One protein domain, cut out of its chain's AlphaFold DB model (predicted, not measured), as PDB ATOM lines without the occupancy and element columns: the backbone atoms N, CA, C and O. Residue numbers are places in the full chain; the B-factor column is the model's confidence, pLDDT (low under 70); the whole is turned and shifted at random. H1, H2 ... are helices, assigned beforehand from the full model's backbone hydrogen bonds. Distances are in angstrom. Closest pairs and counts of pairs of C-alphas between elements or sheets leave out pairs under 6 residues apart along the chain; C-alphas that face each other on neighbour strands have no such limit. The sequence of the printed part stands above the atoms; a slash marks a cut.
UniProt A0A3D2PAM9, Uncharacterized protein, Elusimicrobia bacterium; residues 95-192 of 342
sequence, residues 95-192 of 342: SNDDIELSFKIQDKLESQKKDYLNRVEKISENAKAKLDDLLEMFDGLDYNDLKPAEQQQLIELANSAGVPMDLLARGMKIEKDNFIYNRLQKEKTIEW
ATOM      1  N   SER A  95     -43.220  31.009 -61.363       37.28
ATOM      2  CA  SER A  95     -44.414  30.433 -60.676       37.28
ATOM      3  C   SER A  95     -44.396  30.642 -59.144       37.28
ATOM      4  O   SER A  95     -43.357  30.897 -58.550       37.28
ATOM      5  N   ASN A  96     -45.568  30.520 -58.506       34.59
ATOM      6  CA  ASN A  96     -45.870  30.654 -57.067       34.59
ATOM      7  C   ASN A  96     -44.923  29.908 -56.094       34.59
ATOM      8  O   ASN A  96     -44.921  30.198 -54.897       34.59
ATOM      9  N   ASP A  97     -44.088  29.001 -56.601       38.91
ATOM     10  CA  ASP A  97     -43.027  28.290 -55.877       38.91
ATOM     11  C   ASP A  97     -41.956  29.238 -55.295       38.91
ATOM     12  O   ASP A  97     -41.298  28.913 -54.305       38.91
ATOM     13  N   ASP A  98     -41.822  30.444 -55.853       45.72
ATOM     14  CA  ASP A  98     -40.898  31.495 -55.410       45.72
ATOM     15  C   ASP A  98     -41.173  32.005 -53.987       45.72
ATOM     16  O   ASP A  98     -40.248  32.355 -53.248       45.72
ATOM     17  N   ILE A  99     -42.448  32.059 -53.597       44.31
ATOM     18  CA  ILE A  99     -42.860  32.508 -52.264       44.31
ATOM     19  C   ILE A  99     -42.555  31.406 -51.244       44.31
ATOM     20  O   ILE A  99     -41.938  31.674 -50.216       44.31
ATOM     21  N   GLU A 100     -42.908  30.155 -51.552       45.06
ATOM     22  CA  GLU A 100     -42.629  29.008 -50.683       45.06
ATOM     23  C   GLU A 100     -41.119  28.759 -50.532       45.06
ATOM     24  O   GLU A 100     -40.639  28.451 -49.440       45.06
ATOM     25  N   LEU A 101     -40.344  28.934 -51.605       49.03
ATOM     26  CA  LEU A 101     -38.889  28.845 -51.554       49.03
ATOM     27  C   LEU A 101     -38.284  29.985 -50.729       49.03
ATOM     28  O   LEU A 101     -37.387  29.729 -49.928       49.03
ATOM     29  N   SER A 102     -38.786  31.216 -50.878       48.00
ATOM     30  CA  SER A 102     -38.369  32.346 -50.040       48.00
ATOM     31  C   SER A 102     -38.649  32.078 -48.561       48.00
ATOM     32  O   SER A 102     -37.763  32.299 -47.737       48.00
ATOM     33  N   PHE A 103     -39.823  31.528 -48.226       52.22
ATOM     34  CA  PHE A 103     -40.149  31.116 -46.857       52.22
ATOM     35  C   PHE A 103     -39.209  30.020 -46.351       52.22
ATOM     36  O   PHE A 103     -38.621  30.170 -45.291       52.22
ATOM     37  N   LYS A 104     -38.951  28.971 -47.139       55.66
ATOM     38  CA  LYS A 104     -38.005  27.906 -46.752       55.66
ATOM     39  C   LYS A 104     -36.578  28.414 -46.548       55.66
ATOM     40  O   LYS A 104     -35.849  27.856 -45.728       55.66
ATOM     41  N   ILE A 105     -36.146  29.413 -47.318       57.41
ATOM     42  CA  ILE A 105     -34.834  30.050 -47.148       57.41
ATOM     43  C   ILE A 105     -34.818  30.854 -45.851       57.41
ATOM     44  O   ILE A 105     -33.892  30.689 -45.065       57.41
ATOM     45  N   GLN A 106     -35.850  31.658 -45.604       56.28
ATOM     46  CA  GLN A 106     -35.982  32.445 -44.382       56.28
ATOM     47  C   GLN A 106     -36.035  31.550 -43.134       56.28
ATOM     48  O   GLN A 106     -35.222  31.734 -42.234       56.28
ATOM     49  N   ASP A 107     -36.885  30.519 -43.130       63.69
ATOM     50  CA  ASP A 107     -36.998  29.534 -42.045       63.69
ATOM     51  C   ASP A 107     -35.652  28.857 -41.765       63.69
ATOM     52  O   ASP A 107     -35.262  28.622 -40.618       63.69
ATOM     53  N   LYS A 108     -34.905  28.534 -42.828       65.19
ATOM     54  CA  LYS A 108     -33.588  27.916 -42.701       65.19
ATOM     55  C   LYS A 108     -32.565  28.890 -42.114       65.19
ATOM     56  O   LYS A 108     -31.826  28.483 -41.219       65.19
ATOM     57  N   LEU A 109     -32.519  30.134 -42.592       66.00
ATOM     58  CA  LEU A 109     -31.625  31.163 -42.056       66.00
ATOM     59  C   LEU A 109     -31.934  31.441 -40.584       66.00
ATOM     60  O   LEU A 109     -31.019  31.515 -39.767       66.00
ATOM     61  N   GLU A 110     -33.213  31.503 -40.217       68.12
ATOM     62  CA  GLU A 110     -33.646  31.707 -38.838       68.12
ATOM     63  C   GLU A 110     -33.291  30.514 -37.943       68.12
ATOM     64  O   GLU A 110     -32.747  30.699 -36.853       68.12
ATOM     65  N   SER A 111     -33.487  29.283 -38.424       70.12
ATOM     66  CA  SER A 111     -33.042  28.076 -37.720       70.12
ATOM     67  C   SER A 111     -31.526  28.066 -37.510       70.12
ATOM     68  O   SER A 111     -31.063  27.769 -36.410       70.12
ATOM     69  N   GLN A 112     -30.745  28.405 -38.540       68.19
ATOM     70  CA  GLN A 112     -29.285  28.476 -38.447       68.19
ATOM     71  C   GLN A 112     -28.839  29.570 -37.473       68.19
ATOM     72  O   GLN A 112     -27.937  29.336 -36.669       68.19
ATOM     73  N   LYS A 113     -29.502  30.732 -37.495       75.75
ATOM     74  CA  LYS A 113     -29.253  31.835 -36.565       75.75
ATOM     75  C   LYS A 113     -29.581  31.445 -35.127       75.75
ATOM     76  O   LYS A 113     -28.791  31.724 -34.235       75.75
ATOM     77  N   LYS A 114     -30.694  30.750 -34.889       74.50
ATOM     78  CA  LYS A 114     -31.071  30.262 -33.556       74.50
ATOM     79  C   LYS A 114     -30.056  29.258 -33.009       74.50
ATOM     80  O   LYS A 114     -29.606  29.393 -31.875       74.50
ATOM     81  N   ASP A 115     -29.653  28.283 -33.822       76.38
ATOM     82  CA  ASP A 115     -28.626  27.307 -33.442       76.38
ATOM     83  C   ASP A 115     -27.271  27.968 -33.169       76.38
ATOM     84  O   ASP A 115     -26.535  27.536 -32.280       76.38
ATOM     85  N   TYR A 116     -26.946  29.013 -33.928       82.81
ATOM     86  CA  TYR A 116     -25.764  29.837 -33.722       82.81
ATOM     87  C   TYR A 116     -25.835  30.608 -32.398       82.81
ATOM     88  O   TYR A 116     -24.932  30.457 -31.578       82.81
ATOM     89  N   LEU A 117     -26.922  31.337 -32.129       82.38
ATOM     90  CA  LEU A 117     -27.115  32.093 -30.884       82.38
ATOM     91  C   LEU A 117     -27.015  31.191 -29.646       82.38
ATOM     92  O   LEU A 117     -26.268  31.503 -28.726       82.38
ATOM     93  N   ASN A 118     -27.628  30.005 -29.679       83.94
ATOM     94  CA  ASN A 118     -27.522  29.012 -28.601       83.94
ATOM     95  C   ASN A 118     -26.075  28.553 -28.320       83.94
ATOM     96  O   ASN A 118     -25.775  28.025 -27.248       83.94
ATOM     97  N   ARG A 119     -25.174  28.652 -29.306       79.75
ATOM     98  CA  ARG A 119     -23.744  28.341 -29.146       79.75
ATOM     99  C   ARG A 119     -22.961  29.561 -28.680       79.75
ATOM    100  O   ARG A 119     -22.092  29.403 -27.827       79.75
ATOM    101  N   VAL A 120     -23.293  30.745 -29.192       85.50
ATOM    102  CA  VAL A 120     -22.736  32.023 -28.727       85.50
ATOM    103  C   VAL A 120     -23.032  32.224 -27.242       85.50
ATOM    104  O   VAL A 120     -22.148  32.597 -26.485       85.50
ATOM    105  N   GLU A 121     -24.224  31.875 -26.765       86.06
ATOM    106  CA  GLU A 121     -24.577  31.966 -25.342       86.06
ATOM    107  C   GLU A 121     -23.657  31.161 -24.412       86.06
ATOM    108  O   GLU A 121     -23.519  31.510 -23.241       86.06
ATOM    109  N   LYS A 122     -23.001  30.114 -24.927       87.88
ATOM    110  CA  LYS A 122     -22.128  29.217 -24.154       87.88
ATOM    111  C   LYS A 122     -20.679  29.692 -24.067       87.88
ATOM    112  O   LYS A 122     -19.901  29.084 -23.332       87.88
ATOM    113  N   ILE A 123     -20.298  30.723 -24.821       84.62
ATOM    114  CA  ILE A 123     -18.965  31.329 -24.729       84.62
ATOM    115  C   ILE A 123     -18.980  32.521 -23.763       84.62
ATOM    116  O   ILE A 123     -20.033  33.052 -23.415       84.62
ATOM    117  N   SER A 124     -17.799  32.928 -23.293       88.38
ATOM    118  CA  SER A 124     -17.669  34.050 -22.352       88.38
ATOM    119  C   SER A 124     -18.129  35.380 -22.962       88.38
ATOM    120  O   SER A 124     -17.941  35.593 -24.156       88.38
ATOM    121  N   GLU A 125     -18.646  36.307 -22.148       86.31
ATOM    122  CA  GLU A 125     -19.077  37.646 -22.602       86.31
ATOM    123  C   GLU A 125     -17.975  38.415 -23.349       86.31
ATOM    124  O   GLU A 125     -18.230  39.042 -24.373       86.31
ATOM    125  N   ASN A 126     -16.722  38.300 -22.900       84.44
ATOM    126  CA  ASN A 126     -15.582  38.897 -23.599       84.44
ATOM    127  C   ASN A 126     -15.373  38.280 -24.996       84.44
ATOM    128  O   ASN A 126     -15.120  38.995 -25.961       84.44
ATOM    129  N   ALA A 127     -15.520  36.958 -25.117       83.62
ATOM    130  CA  ALA A 127     -15.441  36.277 -26.406       83.62
ATOM    131  C   ALA A 127     -16.638  36.623 -27.310       83.62
ATOM    132  O   ALA A 127     -16.456  36.708 -28.517       83.62
ATOM    133  N   LYS A 128     -17.836  36.873 -26.760       89.06
ATOM    134  CA  LYS A 128     -18.994  37.358 -27.535       89.06
ATOM    135  C   LYS A 128     -18.727  38.737 -28.135       89.06
ATOM    136  O   LYS A 128     -18.841  38.895 -29.340       89.06
ATOM    137  N   ALA A 129     -18.275  39.691 -27.318       86.81
ATOM    138  CA  ALA A 129     -17.939  41.032 -27.796       86.81
ATOM    139  C   ALA A 129     -16.851  40.996 -28.883       86.81
ATOM    140  O   ALA A 129     -16.950  41.673 -29.898       86.81
ATOM    141  N   LYS A 130     -15.829  40.149 -28.706       88.00
ATOM    142  CA  LYS A 130     -14.777  39.974 -29.715       88.00
ATOM    143  C   LYS A 130     -15.257  39.244 -30.966       88.00
ATOM    144  O   LYS A 130     -14.746  39.510 -32.045       88.00
ATOM    145  N   LEU A 131     -16.197  38.314 -30.832       87.06
ATOM    146  CA  LEU A 131     -16.837  37.654 -31.963       87.06
ATOM    147  C   LEU A 131     -17.615  38.675 -32.796       87.06
ATOM    148  O   LEU A 131     -17.420  38.699 -34.004       87.06
ATOM    149  N   ASP A 132     -18.401  39.546 -32.166       88.38
ATOM    150  CA  ASP A 132     -19.120  40.620 -32.862       88.38
ATOM    151  C   ASP A 132     -18.150  41.590 -33.559       88.38
ATOM    152  O   ASP A 132     -18.290  41.821 -34.759       88.38
ATOM    153  N   ASP A 133     -17.094  42.049 -32.867       87.56
ATOM    154  CA  ASP A 133     -16.031  42.884 -33.457       87.56
ATOM    155  C   ASP A 133     -15.428  42.227 -34.719       87.56
ATOM    156  O   ASP A 133     -15.203  42.879 -35.743       87.56
ATOM    157  N   LEU A 134     -15.140  40.921 -34.652       84.75
ATOM    158  CA  LEU A 134     -14.572  40.169 -35.770       84.75
ATOM    159  C   LEU A 134     -15.579  40.007 -36.911       84.75
ATOM    160  O   LEU A 134     -15.199  40.136 -38.069       84.75
ATOM    161  N   LEU A 135     -16.853  39.755 -36.618       87.94
ATOM    162  CA  LEU A 135     -17.885  39.632 -37.646       87.94
ATOM    163  C   LEU A 135     -18.108  40.949 -38.391       87.94
ATOM    164  O   LEU A 135     -18.180  40.934 -39.618       87.94
ATOM    165  N   GLU A 136     -18.110  42.084 -37.691       86.62
ATOM    166  CA  GLU A 136     -18.189  43.406 -38.326       86.62
ATOM    167  C   GLU A 136     -16.978  43.703 -39.222       86.62
ATOM    168  O   GLU A 136     -17.106  44.332 -40.276       86.62
ATOM    169  N   MET A 137     -15.779  43.252 -38.835       79.44
ATOM    170  CA  MET A 137     -14.568  43.451 -39.639       79.44
ATOM    171  C   MET A 137     -14.604  42.707 -40.978       79.44
ATOM    172  O   MET A 137     -13.992  43.174 -41.943       79.44
ATOM    173  N   PHE A 138     -15.300  41.572 -41.038       80.88
ATOM    174  CA  PHE A 138     -15.413  40.730 -42.228       80.88
ATOM    175  C   PHE A 138     -16.835  40.711 -42.803       80.88
ATOM    176  O   PHE A 138     -17.231  39.735 -43.442       80.88
ATOM    177  N   ASP A 139     -17.587  41.796 -42.599       78.00
ATOM    178  CA  ASP A 139     -18.970  41.927 -43.052       78.00
ATOM    179  C   ASP A 139     -19.136  41.544 -44.537       78.00
ATOM    180  O   ASP A 139     -18.370  41.953 -45.418       78.00
ATOM    181  N   GLY A 140     -20.144  40.715 -44.808       71.25
ATOM    182  CA  GLY A 140     -20.463  40.209 -46.142       71.25
ATOM    183  C   GLY A 140     -19.482  39.183 -46.730       71.25
ATOM    184  O   GLY A 140     -19.658  38.797 -47.890       71.25
ATOM    185  N   LEU A 141     -18.474  38.722 -45.980       76.38
ATOM    186  CA  LEU A 141     -17.511  37.706 -46.418       76.38
ATOM    187  C   LEU A 141     -17.669  36.400 -45.635       76.38
ATOM    188  O   LEU A 141     -17.840  36.396 -44.422       76.38
ATOM    189  N   ASP A 142     -17.547  35.270 -46.332       80.75
ATOM    190  CA  ASP A 142     -17.351  33.962 -45.700       80.75
ATOM    191  C   ASP A 142     -15.849  33.733 -45.485       80.75
ATOM    192  O   ASP A 142     -15.006  34.230 -46.233       80.75
ATOM    193  N   TYR A 143     -15.500  32.918 -44.494       79.44
ATOM    194  CA  TYR A 143     -14.141  32.449 -44.249       79.44
ATOM    195  C   TYR A 143     -13.482  31.893 -45.524       79.44
ATOM    196  O   TYR A 143     -12.306  32.140 -45.798       79.44
ATOM    197  N   ASN A 144     -14.255  31.184 -46.353       78.56
ATOM    198  CA  ASN A 144     -13.787  30.603 -47.617       78.56
ATOM    199  C   ASN A 144     -13.617  31.619 -48.759       78.56
ATOM    200  O   ASN A 144     -13.219  31.239 -49.865       78.56
ATOM    201  N   ASP A 145     -13.988  32.880 -48.546       77.75
ATOM    202  CA  ASP A 145     -13.742  33.971 -49.490       77.75
ATOM    203  C   ASP A 145     -12.450  34.730 -49.170       77.75
ATOM    204  O   ASP A 145     -11.952  35.475 -50.016       77.75
ATOM    205  N   LEU A 146     -11.887  34.518 -47.978       77.25
ATOM    206  CA  LEU A 146     -10.635  35.123 -47.543       77.25
ATOM    207  C   LEU A 146      -9.428  34.447 -48.199       77.25
ATOM    208  O   LEU A 146      -9.416  33.239 -48.457       77.25
ATOM    209  N   LYS A 147      -8.362  35.217 -48.432       80.12
ATOM    210  CA  LYS A 147      -7.079  34.661 -48.887       80.12
ATOM    211  C   LYS A 147      -6.423  33.850 -47.764       80.12
ATOM    212  O   LYS A 147      -6.613  34.182 -46.597       80.12
ATOM    213  N   PRO A 148      -5.538  32.884 -48.071       70.12
ATOM    214  CA  PRO A 148      -4.881  32.066 -47.044       70.12
ATOM    215  C   PRO A 148      -4.159  32.871 -45.948       70.12
ATOM    216  O   PRO A 148      -4.194  32.505 -44.780       70.12
ATOM    217  N   ALA A 149      -3.544  34.003 -46.304       69.06
ATOM    218  CA  ALA A 149      -2.905  34.889 -45.327       69.06
ATOM    219  C   ALA A 149      -3.920  35.583 -44.395       69.06
ATOM    220  O   ALA A 149      -3.653  35.750 -43.210       69.06
ATOM    221  N   GLU A 150      -5.084  35.962 -44.921       73.50
ATOM    222  CA  GLU A 150      -6.172  36.606 -44.172       73.50
ATOM    223  C   GLU A 150      -6.886  35.582 -43.275       73.50
ATOM    224  O   GLU A 150      -7.205  35.878 -42.129       73.50
ATOM    225  N   GLN A 151      -7.048  34.346 -43.757       78.44
ATOM    226  CA  GLN A 151      -7.534  33.213 -42.967       78.44
ATOM    227  C   GLN A 151      -6.630  32.934 -41.763       78.44
ATOM    228  O   GLN A 151      -7.118  32.787 -40.646       78.44
ATOM    229  N   GLN A 152      -5.311  32.915 -41.976       76.38
ATOM    230  CA  GLN A 152      -4.343  32.694 -40.904       76.38
ATOM    231  C   GLN A 152      -4.403  33.804 -39.845       76.38
ATOM    232  O   GLN A 152      -4.439  33.518 -38.651       76.38
ATOM    233  N   GLN A 153      -4.484  35.065 -40.278       78.12
ATOM    234  CA  GLN A 153      -4.652  36.205 -39.371       78.12
ATOM    235  C   GLN A 153      -5.960  36.116 -38.583       78.12
ATOM    236  O   GLN A 153      -5.984  36.395 -37.386       78.12
ATOM    237  N   LEU A 154      -7.043  35.694 -39.232       82.69
ATOM    238  CA  LEU A 154      -8.331  35.513 -38.581       82.69
ATOM    239  C   LEU A 154      -8.291  34.407 -37.522       82.69
ATOM    240  O   LEU A 154      -8.837  34.589 -36.436       82.69
ATOM    241  N   ILE A 155      -7.606  33.294 -37.802       78.44
ATOM    242  CA  ILE A 155      -7.381  32.216 -36.830       78.44
ATOM    243  C   ILE A 155      -6.606  32.741 -35.618       78.44
ATOM    244  O   ILE A 155      -6.979  32.466 -34.477       78.44
ATOM    245  N   GLU A 156      -5.532  33.502 -35.840       82.25
ATOM    246  CA  GLU A 156      -4.725  34.083 -34.762       82.25
ATOM    247  C   GLU A 156      -5.545  35.047 -33.896       82.25
ATOM    248  O   GLU A 156      -5.520  34.948 -32.666       82.25
ATOM    249  N   LEU A 157      -6.335  35.919 -34.528       83.81
ATOM    250  CA  LEU A 157      -7.231  36.849 -33.843       83.81
ATOM    251  C   LEU A 157      -8.299  36.111 -33.030       83.81
ATOM    252  O   LEU A 157      -8.452  36.390 -31.840       83.81
ATOM    253  N   ALA A 158      -8.979  35.129 -33.626       83.62
ATOM    254  CA  ALA A 158     -10.007  34.333 -32.960       83.62
ATOM    255  C   ALA A 158      -9.446  33.582 -31.742       83.62
ATOM    256  O   ALA A 158     -10.009  33.657 -30.649       83.62
ATOM    257  N   ASN A 159      -8.285  32.940 -31.902       82.88
ATOM    258  CA  ASN A 159      -7.602  32.232 -30.819       82.88
ATOM    259  C   ASN A 159      -7.182  33.183 -29.693       82.88
ATOM    260  O   ASN A 159      -7.366  32.859 -28.520       82.88
ATOM    261  N   SER A 160      -6.657  34.365 -30.034       81.94
ATOM    262  CA  SER A 160      -6.264  35.378 -29.045       81.94
ATOM    263  C   SER A 160      -7.455  35.933 -28.257       81.94
ATOM    264  O   SER A 160      -7.326  36.258 -27.079       81.94
ATOM    265  N   ALA A 161      -8.628  35.988 -28.890       82.75
ATOM    266  CA  ALA A 161      -9.869  36.465 -28.303       82.75
ATOM    267  C   ALA A 161     -10.668  35.373 -27.563       82.75
ATOM    268  O   ALA A 161     -11.702  35.669 -26.965       82.75
ATOM    269  N   GLY A 162     -10.215  34.113 -27.601       82.00
ATOM    270  CA  GLY A 162     -10.949  32.979 -27.033       82.00
ATOM    271  C   GLY A 162     -12.246  32.652 -27.783       82.00
ATOM    272  O   GLY A 162     -13.167  32.079 -27.200       82.00
ATOM    273  N   VAL A 163     -12.333  33.026 -29.062       85.56
ATOM    274  CA  VAL A 163     -13.484  32.773 -29.931       85.56
ATOM    275  C   VAL A 163     -13.264  31.454 -30.676       85.56
ATOM    276  O   VAL A 163     -12.290  31.332 -31.422       85.56
ATOM    277  N   PRO A 164     -14.154  30.454 -30.533       83.12
ATOM    278  CA  PRO A 164     -14.044  29.218 -31.297       83.12
ATOM    279  C   PRO A 164     -14.129  29.492 -32.803       83.12
ATOM    280  O   PRO A 164     -15.107  30.069 -33.284       83.12
ATOM    281  N   MET A 165     -13.132  29.042 -33.567       82.62
ATOM    282  CA  MET A 165     -13.067  29.298 -35.012       82.62
ATOM    283  C   MET A 165     -14.274  28.721 -35.772       82.62
ATOM    284  O   MET A 165     -14.720  29.287 -36.766       82.62
ATOM    285  N   ASP A 166     -14.848  27.610 -35.298       78.62
ATOM    286  CA  ASP A 166     -16.050  27.028 -35.904       78.62
ATOM    287  C   ASP A 166     -17.311  27.874 -35.671       78.62
ATOM    288  O   ASP A 166     -18.264  27.786 -36.450       78.62
ATOM    289  N   LEU A 167     -17.325  28.663 -34.596       80.31
ATOM    290  CA  LEU A 167     -18.392  29.602 -34.287       80.31
ATOM    291  C   LEU A 167     -18.227  30.863 -35.134       80.31
ATOM    292  O   LEU A 167     -19.183  31.269 -35.785       80.31
ATOM    293  N   LEU A 168     -17.008  31.402 -35.217       83.75
ATOM    294  CA  LEU A 168     -16.688  32.556 -36.056       83.75
ATOM    295  C   LEU A 168     -16.986  32.295 -37.538       83.75
ATOM    296  O   LEU A 168     -17.720  33.060 -38.153       83.75
ATOM    297  N   ALA A 169     -16.510  31.177 -38.095       79.94
ATOM    298  CA  ALA A 169     -16.778  30.823 -39.488       79.94
ATOM    299  C   ALA A 169     -18.286  30.667 -39.772       79.94
ATOM    300  O   ALA A 169     -18.770  31.070 -40.828       79.94
ATOM    301  N   ARG A 170     -19.056  30.124 -38.815       78.50
ATOM    302  CA  ARG A 170     -20.523  30.058 -38.926       78.50
ATOM    303  C   ARG A 170     -21.174  31.435 -38.871       78.50
ATOM    304  O   ARG A 170     -22.085  31.670 -39.656       78.50
ATOM    305  N   GLY A 171     -20.725  32.310 -37.975       80.56
ATOM    306  CA  GLY A 171     -21.211  33.686 -37.890       80.56
ATOM    307  C   GLY A 171     -20.979  34.440 -39.200       80.56
ATOM    308  O   GLY A 171     -21.920  34.991 -39.756       80.56
ATOM    309  N   MET A 172     -19.768  34.346 -39.761       85.69
ATOM    310  CA  MET A 172     -19.404  34.968 -41.042       85.69
ATOM    311  C   MET A 172     -20.290  34.480 -42.189       85.69
ATOM    312  O   MET A 172     -20.805  35.269 -42.981       85.69
ATOM    313  N   LYS A 173     -20.528  33.166 -42.250       80.19
ATOM    314  CA  LYS A 173     -21.425  32.575 -43.241       80.19
ATOM    315  C   LYS A 173     -22.861  33.082 -43.095       80.19
ATOM    316  O   LYS A 173     -23.477  33.432 -44.095       80.19
ATOM    317  N   ILE A 174     -23.385  33.149 -41.869       77.12
ATOM    318  CA  ILE A 174     -24.737  33.661 -41.595       77.12
ATOM    319  C   ILE A 174     -24.859  35.132 -42.011       77.12
ATOM    320  O   ILE A 174     -25.848  35.496 -42.645       77.12
ATOM    321  N   GLU A 175     -23.864  35.965 -41.699       80.38
ATOM    322  CA  GLU A 175     -23.855  37.376 -42.103       80.38
ATOM    323  C   GLU A 175     -23.815  37.537 -43.623       80.38
ATOM    324  O   GLU A 175     -24.641  38.250 -44.200       80.38
ATOM    325  N   LYS A 176     -22.944  36.793 -44.310       80.56
ATOM    326  CA  LYS A 176     -22.913  36.777 -45.776       80.56
ATOM    327  C   LYS A 176     -24.243  36.316 -46.376       80.56
ATOM    328  O   LYS A 176     -24.735  36.942 -47.317       80.56
ATOM    329  N   ASP A 177     -24.831  35.243 -45.857       70.12
ATOM    330  CA  ASP A 177     -26.102  34.714 -46.352       70.12
ATOM    331  C   ASP A 177     -27.239  35.736 -46.166       70.12
ATOM    332  O   ASP A 177     -28.025  35.961 -47.091       70.12
ATOM    333  N   ASN A 178     -27.281  36.428 -45.020       68.50
ATOM    334  CA  ASN A 178     -28.212  37.533 -44.772       68.50
ATOM    335  C   ASN A 178     -27.973  38.708 -45.728       68.50
ATOM    336  O   ASN A 178     -28.926  39.255 -46.287       68.50
ATOM    337  N   PHE A 179     -26.716  39.088 -45.954       70.88
ATOM    338  CA  PHE A 179     -26.350  40.152 -46.885       70.88
ATOM    339  C   PHE A 179     -26.810  39.835 -48.316       70.88
ATOM    340  O   PHE A 179     -27.460  40.661 -48.964       70.88
ATOM    341  N   ILE A 180     -26.532  38.618 -48.799       66.62
ATOM    342  CA  ILE A 180     -26.958  38.149 -50.124       66.62
ATOM    343  C   ILE A 180     -28.483  38.124 -50.212       66.62
ATOM    344  O   ILE A 180     -29.037  38.638 -51.183       66.62
ATOM    345  N   TYR A 181     -29.166  37.580 -49.203       64.38
ATOM    346  CA  TYR A 181     -30.625  37.534 -49.163       64.38
ATOM    347  C   TYR A 181     -31.242  38.938 -49.230       64.38
ATOM    348  O   TYR A 181     -32.095  39.203 -50.079       64.38
ATOM    349  N   ASN A 182     -30.756  39.872 -48.411       65.06
ATOM    350  CA  ASN A 182     -31.222  41.258 -48.404       65.06
ATOM    351  C   ASN A 182     -30.982  41.956 -49.747       65.06
ATOM    352  O   ASN A 182     -31.834  42.718 -50.213       65.06
ATOM    353  N   ARG A 183     -29.844  41.688 -50.397       63.59
ATOM    354  CA  ARG A 183     -29.565  42.197 -51.743       63.59
ATOM    355  C   ARG A 183     -30.541  41.627 -52.772       63.59
ATOM    356  O   ARG A 183     -31.100  42.400 -53.542       63.59
ATOM    357  N   LEU A 184     -30.800  40.319 -52.747       59.03
ATOM    358  CA  LEU A 184     -31.740  39.661 -53.662       59.03
ATOM    359  C   LEU A 184     -33.169  40.204 -53.513       59.03
ATOM    360  O   LEU A 184     -33.848  40.418 -54.513       59.03
ATOM    361  N   GLN A 185     -33.618  40.490 -52.288       58.00
ATOM    362  CA  GLN A 185     -34.932  41.105 -52.046       58.00
ATOM    363  C   GLN A 185     -35.015  42.536 -52.603       58.00
ATOM    364  O   GLN A 185     -36.009  42.917 -53.230       58.00
ATOM    365  N   LYS A 186     -33.952  43.331 -52.428       57.22
ATOM    366  CA  LYS A 186     -33.859  44.685 -52.999       57.22
ATOM    367  C   LYS A 186     -33.804  44.665 -54.528       57.22
ATOM    368  O   LYS A 186     -34.470  45.460 -55.176       57.22
ATOM    369  N   GLU A 187     -33.068  43.737 -55.127       49.91
ATOM    370  CA  GLU A 187     -33.021  43.597 -56.588       49.91
ATOM    371  C   GLU A 187     -34.377  43.140 -57.153       49.91
ATOM    372  O   GLU A 187     -34.852  43.711 -58.135       49.91
ATOM    373  N   LYS A 188     -35.071  42.208 -56.482       49.94
ATOM    374  CA  LYS A 188     -36.401  41.719 -56.893       49.94
ATOM    375  C   LYS A 188     -37.487  42.804 -56.855       49.94
ATOM    376  O   LYS A 188     -38.431  42.737 -57.641       49.94
ATOM    377  N   THR A 189     -37.364  43.800 -55.975       49.88
ATOM    378  CA  THR A 189     -38.299  44.940 -55.894       49.88
ATOM    379  C   THR A 189     -38.012  46.024 -56.934       49.88
ATOM    380  O   THR A 189     -38.943  46.672 -57.393       49.88
ATOM    381  N   ILE A 190     -36.757  46.182 -57.367       51.91
ATOM    382  CA  ILE A 190     -36.362  47.163 -58.396       51.91
ATOM    383  C   ILE A 190     -36.639  46.646 -59.817       51.91
ATOM    384  O   ILE A 190     -36.800  47.427 -60.750       51.91
ATOM    385  N   GLU A 191     -36.698  45.328 -60.016       55.31
ATOM    386  CA  GLU A 191     -36.877  44.745 -61.348       55.31
ATOM    387  C   GLU A 191     -38.303  44.785 -61.882       55.31
ATOM    388  O   GLU A 191     -38.474  44.660 -63.090       55.31
ATOM    389  N   TRP A 192     -39.320  44.973 -61.046       60.41
ATOM    390  CA  TRP A 192     -40.720  44.932 -61.467       60.41
ATOM    391  C   TRP A 192     -41.392  46.285 -61.249       60.41
ATOM    392  O   TRP A 192     -41.228  46.901 -60.203       60.41
TER     393      TRP A 192
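What this domain is: This is residues 95 to 192 of the 342 residues of an uncharacterized protein of Elusimicrobia bacterium (UniProt A0A3D2PAM9). Two long helices, H4 and H1, run opposite ways side by side at a shallow tilt, and the shorter helices H2 and H3 gather round the first half of H4, away from the two free tips. H2 packs on H4, H3 meets H4 at the corner by their link, and residues 95 to 101 and 186 to 192 stick out at the other end as two separate prongs. The printed part has 98 residues with four named helices, in the order H1, H2, H3, H4, and no named strand; its class is all helix. It is loose, with a radius of gyration of the C-alphas of 15.6 A, and elongated, spanning 49 by 29 by 17 A.

How they stand to each other: H4, residues 165 to 190, is the hub and touches the three other helices. H1, residues 97 to 120, touches it with residues 109 to 120 alone, at a shallow tilt of 28 degrees, opposite ways; their closest C-alphas are those of Lys 113 and Ile 174, 7.0 A apart. H2, residues 125 to 137, touches H4 with residues 131 to 135 alone, at a steep tilt of 45 degrees, the same way; their closest C-alphas, those of Leu 135 and Met 172, are 6.0 A apart. H3, residues 148 to 160, and H4 touch only at the corner, at a steep tilt of 60 degrees, with the C-alphas of Ala 158 and Met 165 closest at 6.2 A. H2 and H3 are close but not clearly touching, opposite ways at a shallow tilt of 20 degrees; their closest C-alphas, those of Leu 131 and Ala 158, are 7.7 A apart. H1 and H2 are also close but not clearly touching, with the C-alphas of Val 120 and Lys 128 closest at 6.6 A. H1 and H3 are apart. In H1, H2, H3 and H4 every O i to N i+4 pair is within hydrogen-bond range.

Where its parts are: H4 is 37.5 A from first to last C-alpha, from C-alpha 165 at (-13.067, 29.298, -35.012) to C-alpha 190 at (-36.362, 47.163, -58.396). H1 is 34.1 A long and begins with C-alpha 97 at (-43.027, 28.290, -55.877). H2 measures 18.6 A from C-alpha 125 to C-alpha 137, and H3 18.4 A from C-alpha 148 to C-alpha 160.

The domain as a whole: The two C-alphas farthest apart, those of Ser 95 and Ser 160, are 49.8 A apart. The printed part has no cut. The links from H1 to H2 and from H3 to H4 are tight, and the link from H2 to H3, 10 residues, is short. The mean pLDDT of the printed part is 72.8; residues 95 to 110, 112, 149, 178 and 180 to 192 are under 70.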